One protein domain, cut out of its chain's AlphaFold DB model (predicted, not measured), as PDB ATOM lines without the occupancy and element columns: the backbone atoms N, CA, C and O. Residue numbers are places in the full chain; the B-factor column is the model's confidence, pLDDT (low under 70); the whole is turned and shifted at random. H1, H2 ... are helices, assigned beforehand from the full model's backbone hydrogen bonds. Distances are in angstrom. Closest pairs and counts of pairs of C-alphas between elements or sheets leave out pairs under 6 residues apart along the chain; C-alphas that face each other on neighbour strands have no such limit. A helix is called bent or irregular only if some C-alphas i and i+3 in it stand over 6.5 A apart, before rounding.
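This is residues 22 to 74 of the 419 residues of an uncharacterized protein of Macrostomum lignano (UniProt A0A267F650). One long helix, H2, makes the length of the domain; the short H1 folds back on its first part as a helical hairpin, and after H2 residues 53 to 74 fold back along it through two tiny helices, H3 and H4, toward H1. H2 has a kink of 61 degrees near residue 45. The printed part has 53 residues with four named helices, H1 to H4 in chain order, and no named strand; the class is all helix. It is only just compact, close to loose, with a radius of gyration of the C-alphas of 11.6 A, and an elongated outline of 33 by 17 by 17 A.

Find C-alpha 22 at (113.137, 16.360, 20.005), where H1 begins; it covers residues 22 to 27. H2, residues 29 to 52, runs 33.2 A from (123.535, 15.957, 17.748) to (105.377, 33.734, 39.172). It is irregular: C-alphas 44 and 47 are 7.6 A apart. Look next at H3, residues 58 to 61, 5.4 A long, and H4, residues 70 to 73, 5.6 A long, ending at (113.879, 27.701, 22.408).

H1 and H2 touch, opposite ways at a shallow tilt of 20 degrees, through residues 31 to 35 of H2 alone; the closest C-alphas, of Ala 25 and Ala 32, are 4.3 A apart. H3 is close to H2 but not clearly touching, with the closest C-alphas, of Leu 50 and Ala 61, 6.9 A apart. H4 is likewise close but not clearly touching to H1, Leu 24 to Ala 70 at 7.4 A between closest C-alphas. H2 and H4 are only just apart, at 8.0 A. O i to N i+4 pairs are within hydrogen-bond range in 1 of 2 cases in H1 and 16 of 20 in H2; H3 and H4 are too short for such a pair.

The C-alphas of Gln 27 and Glu 52 are the two farthest apart, 34.0 A. The printed part has no cut and no long link. Residues 26 to 31, of which 29 to 31 belong to H2, and 51 to 56 stand free. The mean pLDDT of the printed part is 77.2; residues 53 to 55 and 65 to 66 are under 70.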
ATOM      1  N   THR A  22     112.737  17.773  20.133       71.50
ATOM      2  CA  THR A  22     113.137  16.360  20.005       71.50
ATOM      3  C   THR A  22     113.546  15.960  18.584       71.50
ATOM      4  O   THR A  22     114.393  15.085  18.404       71.50
ATOM      5  N   ARG A  23     112.964  16.582  17.550       75.44
ATOM      6  CA  ARG A  23     113.392  16.386  16.155       75.44
ATOM      7  C   ARG A  23     114.643  17.204  15.844       75.44
ATOM      8  O   ARG A  23     115.502  16.702  15.125       75.44
ATOM      9  N   LEU A  24     114.764  18.407  16.411       73.75
ATOM     10  CA  LEU A  24     115.953  19.252  16.273       73.75
ATOM     11  C   LEU A  24     117.195  18.554  16.854       73.75
ATOM     12  O   LEU A  24     118.202  18.449  16.163       73.75
ATOM     13  N   ALA A  25     117.085  17.969  18.050       74.31
ATOM     14  CA  ALA A  25     118.156  17.207  18.699       74.31
ATOM     15  C   ALA A  25     118.636  16.008  17.861       74.31
ATOM     16  O   ALA A  25     119.825  15.711  17.813       74.31
ATOM     17  N   LYS A  26     117.726  15.337  17.138       77.44
ATOM     18  CA  LYS A  26     118.084  14.240  16.218       77.44
ATOM     19  C   LYS A  26     118.815  14.719  14.962       77.44
ATOM     20  O   LYS A  26     119.559  13.945  14.371       77.44
ATOM     21  N   GLN A  27     118.563  15.950  14.522       77.75
ATOM     22  CA  GLN A  27     119.187  16.538  13.331       77.75
ATOM     23  C   GLN A  27     120.499  17.268  13.649       77.75
ATOM     24  O   GLN A  27     121.336  17.417  12.762       77.75
ATOM     25  N   ARG A  28     120.657  17.723  14.894       77.81
ATOM     26  CA  ARG A  28     121.791  18.489  15.419       77.81
ATOM     27  C   ARG A  28     122.305  17.818  16.697       77.81
ATOM     28  O   ARG A  28     121.986  18.291  17.790       77.81
ATOM     29  N   PRO A  29     123.035  16.692  16.585       78.62
ATOM     30  CA  PRO A  29     123.535  15.957  17.748       78.62
ATOM     31  C   PRO A  29     124.425  16.816  18.656       78.62
ATOM     32  O   PRO A  29     124.418  16.622  19.865       78.62
ATOM     33  N   GLU A  30     125.116  17.811  18.098       80.25
ATOM     34  CA  GLU A  30     125.925  18.791  18.828       80.25
ATOM     35  C   GLU A  30     125.114  19.695  19.775       80.25
ATOM     36  O   GLU A  30     125.683  20.285  20.687       80.25
ATOM     37  N   MET A  31     123.795  19.795  19.564       78.75
ATOM     38  CA  MET A  31     122.864  20.564  20.400       78.75
ATOM     39  C   MET A  31     121.974  19.673  21.280       78.75
ATOM     40  O   MET A  31     121.136  20.178  22.029       78.75
ATOM     41  N   ALA A  32     122.077  18.347  21.148       79.88
ATOM     42  CA  ALA A  32     121.135  17.414  21.759       79.88
ATOM     43  C   ALA A  32     121.167  17.474  23.291       79.88
ATOM     44  O   ALA A  32     120.119  17.387  23.930       79.88
ATOM     45  N   GLU A  33     122.352  17.675  23.865       82.50
ATOM     46  CA  GLU A  33     122.549  17.800  25.307       82.50
ATOM     47  C   GLU A  33     121.898  19.079  25.852       82.50
ATOM     48  O   GLU A  33     121.082  19.017  26.769       82.50
ATOM     49  N   GLN A  34     122.148  20.232  25.223       83.81
ATOM     50  CA  GLN A  34     121.565  21.515  25.630       83.81
ATOM     51  C   GLN A  34     120.040  21.514  25.475       83.81
ATOM     52  O   GLN A  34     119.325  22.057  26.316       83.81
ATOM     53  N   ILE A  35     119.524  20.875  24.421       82.62
ATOM     54  CA  ILE A  35     118.082  20.698  24.224       82.62
ATOM     55  C   ILE A  35     117.493  19.816  25.326       82.62
ATOM     56  O   ILE A  35     116.430  20.139  25.851       82.62
ATOM     57  N   SER A  36     118.175  18.731  25.696       83.44
ATOM     58  CA  SER A  36     117.738  17.863  26.789       83.44
ATOM     59  C   SER A  36     117.704  18.614  28.120       83.44
ATOM     60  O   SER A  36     116.713  18.517  28.841       83.44
ATOM     61  N   HIS A  37     118.733  19.413  28.424       85.88
ATOM     62  CA  HIS A  37     118.761  20.259  29.620       85.88
ATOM     63  C   HIS A  37     117.624  21.282  29.624       85.88
ATOM     64  O   HIS A  37     116.954  21.446  30.639       85.88
ATOM     65  N   LEU A  38     117.337  21.913  28.482       84.44
ATOM     66  CA  LEU A  38     116.222  22.850  28.356       84.44
ATOM     67  C   LEU A  38     114.862  22.175  28.595       84.44
ATOM     68  O   LEU A  38     113.992  22.749  29.246       84.44
ATOM     69  N   GLN A  39     114.668  20.964  28.070       84.19
ATOM     70  CA  GLN A  39     113.427  20.210  28.257       84.19
ATOM     71  C   GLN A  39     113.238  19.759  29.707       84.19
ATOM     72  O   GLN A  39     112.122  19.839  30.214       84.19
ATOM     73  N   ALA A  40     114.314  19.318  30.363       85.25
ATOM     74  CA  ALA A  40     114.298  18.975  31.781       85.25
ATOM     75  C   ALA A  40     113.987  20.211  32.639       85.25
ATOM     76  O   ALA A  40     113.034  20.196  33.408       85.25
ATOM     77  N   ALA A  41     114.694  21.322  32.408       86.50
ATOM     78  CA  ALA A  41     114.463  22.573  33.127       86.50
ATOM     79  C   ALA A  41     113.028  23.091  32.953       86.50
ATOM     80  O   ALA A  41     112.422  23.562  33.912       86.50
ATOM     81  N   TRP A  42     112.452  22.982  31.750       85.81
ATOM     82  CA  TRP A  42     111.037  23.290  31.544       85.81
ATOM     83  C   TRP A  42     110.127  22.369  32.354       85.81
ATOM     84  O   TRP A  42     109.243  22.870  33.037       85.81
ATOM     85  N   HIS A  43     110.331  21.052  32.292       86.81
ATOM     86  CA  HIS A  43     109.507  20.093  33.027       86.81
ATOM     87  C   HIS A  43     109.489  20.394  34.532       86.81
ATOM     88  O   HIS A  43     108.416  20.442  35.133       86.81
ATOM     89  N   ASP A  44     110.659  20.680  35.101       86.38
ATOM     90  CA  ASP A  44     110.820  20.891  36.539       86.38
ATOM     91  C   ASP A  44     110.308  22.269  36.992       86.38
ATOM     92  O   ASP A  44     109.704  22.392  38.058       86.38
ATOM     93  N   LEU A  45     110.514  23.318  36.184       87.25
ATOM     94  CA  LEU A  45     110.215  24.705  36.570       87.25
ATOM     95  C   LEU A  45     108.895  25.246  36.011       87.25
ATOM     96  O   LEU A  45     108.481  26.342  36.391       87.25
ATOM     97  N   ARG A  46     108.197  24.508  35.141       85.06
ATOM     98  CA  ARG A  46     106.920  24.930  34.540       85.06
ATOM     99  C   ARG A  46     105.886  25.430  35.558       85.06
ATOM    100  O   ARG A  46     105.303  26.479  35.291       85.06
ATOM    101  N   PRO A  47     105.636  24.763  36.703       85.31
ATOM    102  CA  PRO A  47     104.656  25.254  37.675       85.31
ATOM    103  C   PRO A  47     105.011  26.638  38.237       85.31
ATOM    104  O   PRO A  47     104.128  27.472  38.424       85.31
ATOM    105  N   LEU A  48     106.303  26.901  38.454       82.75
ATOM    106  CA  LEU A  48     106.803  28.192  38.932       82.75
ATOM    107  C   LEU A  48     106.738  29.252  37.827       82.75
ATOM    108  O   LEU A  48     106.265  30.356  38.060       82.75
ATOM    109  N   LEU A  49     107.114  28.899  36.593       82.19
ATOM    110  CA  LEU A  49     107.012  29.795  35.433       82.19
ATOM    111  C   LEU A  49     105.583  30.280  35.190       82.19
ATOM    112  O   LEU A  49     105.390  31.438  34.850       82.19
ATOM    113  N   LEU A  50     104.593  29.401  35.350       80.12
ATOM    114  CA  LEU A  50     103.189  29.743  35.117       80.12
ATOM    115  C   LEU A  50     102.544  30.513  36.276       80.12
ATOM    116  O   LEU A  50     101.497  31.119  36.067       80.12
ATOM    117  N   SER A  51     103.124  30.472  37.478       79.75
ATOM    118  CA  SER A  51     102.572  31.136  38.665       79.75
ATOM    119  C   SER A  51     103.272  32.446  39.022       79.75
ATOM    120  O   SER A  51     102.613  33.341  39.543       79.75
ATOM    121  N   GLU A  52     104.572  32.579  38.746       71.06
ATOM    122  CA  GLU A  52     105.377  33.734  39.172       71.06
ATOM    123  C   GLU A  52     105.715  34.727  38.046       71.06
ATOM    124  O   GLU A  52     106.175  35.831  38.335       71.06
ATOM    125  N   LEU A  53     105.523  34.373  36.767       69.38
ATOM    126  CA  LEU A  53     105.877  35.252  35.645       69.38
ATOM    127  C   LEU A  53     104.661  35.779  34.884       69.38
ATOM    128  O   LEU A  53     104.087  35.094  34.036       69.38
ATOM    129  N   ASP A  54     104.380  37.065  35.084       65.69
ATOM    130  CA  ASP A  54     103.488  37.826  34.214       65.69
ATOM    131  C   ASP A  54     104.111  37.989  32.814       65.69
ATOM    132  O   ASP A  54     105.276  38.377  32.663       65.69
ATOM    133  N   GLY A  55     103.330  37.696  31.769       67.06
ATOM    134  CA  GLY A  55     103.724  37.913  30.371       67.06
ATOM    135  C   GLY A  55     104.471  36.759  29.688       67.06
ATOM    136  O   GLY A  55     105.097  36.977  28.649       67.06
ATOM    137  N   LEU A  56     104.421  35.538  30.233       76.00
ATOM    138  CA  LEU A  56     104.833  34.337  29.496       76.00
ATOM    139  C   LEU A  56     103.852  34.066  28.336       76.00
ATOM    140  O   LEU A  56     102.647  34.249  28.496       76.00
ATOM    141  N   ASP A  57     104.341  33.614  27.175       74.25
ATOM    142  CA  ASP A  57     103.475  33.294  26.030       74.25
ATOM    143  C   ASP A  57     102.429  32.234  26.442       74.25
ATOM    144  O   ASP A  57     102.815  31.122  26.825       74.25
ATOM    145  N   PRO A  58     101.116  32.529  26.354       71.56
ATOM    146  CA  PRO A  58     100.062  31.637  26.840       71.56
ATOM    147  C   PRO A  58     100.074  30.278  26.132       71.56
ATOM    148  O   PRO A  58      99.688  29.266  26.715       71.56
ATOM    149  N   ARG A  59     100.616  30.204  24.908       72.50
ATOM    150  CA  ARG A  59     100.758  28.941  24.166       72.50
ATOM    151  C   ARG A  59     101.717  27.967  24.849       72.50
ATOM    152  O   ARG A  59     101.611  26.758  24.644       72.50
ATOM    153  N   LEU A  60     102.650  28.457  25.669       74.25
ATOM    154  CA  LEU A  60     103.549  27.605  26.453       74.25
ATOM    155  C   LEU A  60     102.805  26.898  27.590       74.25
ATOM    156  O   LEU A  60     103.135  25.753  27.897       74.25
ATOM    157  N   ALA A  61     101.771  27.521  28.164       72.94
ATOM    158  CA  ALA A  61     100.968  26.920  29.229       72.94
ATOM    159  C   ALA A  61     100.234  25.656  28.759       72.94
ATOM    160  O   ALA A  61     100.108  24.697  29.519       72.94
ATOM    161  N   GLU A  62      99.823  25.622  27.493       72.19
ATOM    162  CA  GLU A  62      99.106  24.499  26.876       72.19
ATOM    163  C   GLU A  62     100.044  23.439  26.274       72.19
ATOM    164  O   GLU A  62      99.615  22.344  25.910       72.19
ATOM    165  N   THR A  63     101.344  23.733  26.180       72.88
ATOM    166  CA  THR A  63     102.310  22.850  25.520       72.88
ATOM    167  C   THR A  63     102.733  21.700  26.447       72.88
ATOM    168  O   THR A  63     103.234  21.945  27.546       72.88
ATOM    169  N   PRO A  64     102.591  20.423  26.040       70.44
ATOM    170  CA  PRO A  64     103.079  19.294  26.825       70.44
ATOM    171  C   PRO A  64     104.605  19.149  26.720       70.44
ATOM    172  O   PRO A  64     105.193  19.356  25.658       70.44
ATOM    173  N   ASP A  65     105.249  18.705  27.801       68.06
ATOM    174  CA  ASP A  65     106.713  18.765  27.979       68.06
ATOM    175  C   ASP A  65     107.507  18.039  26.876       68.06
ATOM    176  O   ASP A  65     108.566  18.483  26.436       68.06
ATOM    177  N   ARG A  66     106.958  16.937  26.346       65.00
ATOM    178  CA  ARG A  66     107.587  16.140  25.272       65.00
ATOM    179  C   ARG A  66     107.438  16.741  23.871       65.00
ATOM    180  O   ARG A  66     108.061  16.241  22.931       65.00
ATOM    181  N   GLN A  67     106.621  17.781  23.712       71.69
ATOM    182  CA  GLN A  67     106.318  18.423  22.429       71.69
ATOM    183  C   GLN A  67     106.620  19.921  22.454       71.69
ATOM    184  O   GLN A  67     105.955  20.699  21.774       71.69
ATOM    185  N   LEU A  68     107.656  20.325  23.192       76.44
ATOM    186  CA  LEU A  68     108.152  21.693  23.118       76.44
ATOM    187  C   LEU A  68     108.499  22.059  21.662       76.44
ATOM    188  O   LEU A  68     109.353  21.404  21.039       76.44
ATOM    189  N   PRO A  69     107.831  23.072  21.086       75.50
ATOM    190  CA  PRO A  69     108.092  23.500  19.727       75.50
ATOM    191  C   PRO A  69     109.432  24.237  19.661       75.50
ATOM    192  O   PRO A  69     109.845  24.908  20.603       75.50
ATOM    193  N   ALA A  70     110.117  24.150  18.524       71.12
ATOM    194  CA  ALA A  70     111.439  24.746  18.342       71.12
ATOM    195  C   ALA A  70     111.437  26.274  18.520       71.12
ATOM    196  O   ALA A  70     112.448  26.840  18.923       71.12
ATOM    197  N   TRP A  71     110.299  26.939  18.277       70.88
ATOM    198  CA  TRP A  71     110.169  28.376  18.516       70.88
ATOM    199  C   TRP A  71     110.268  28.748  20.002       70.88
ATOM    200  O   TRP A  71     110.675  29.868  20.300       70.88
ATOM    201  N   ALA A  72     109.946  27.829  20.923       73.62
ATOM    202  CA  ALA A  72     110.041  28.071  22.362       73.62
ATOM    203  C   ALA A  72     111.501  28.225  22.820       73.62
ATOM    204  O   ALA A  72     111.784  28.981  23.742       73.62
ATOM    205  N   ALA A  73     112.447  27.574  22.135       73.25
ATOM    206  CA  ALA A  73     113.879  27.701  22.408       73.25
ATOM    207  C   ALA A  73     114.526  28.934  21.753       73.25
ATOM    208  O   ALA A  73     115.748  29.017  21.668       73.25
ATOM    209  N   LEU A  74     113.738  29.890  21.256       72.69
ATOM    210  CA  LEU A  74     114.264  31.155  20.752       72.69
ATOM    211  C   LEU A  74     114.259  32.206  21.878       72.69
ATOM    212  O   LEU A  74     113.276  32.294  22.616       72.69
TER     213      LEU A  74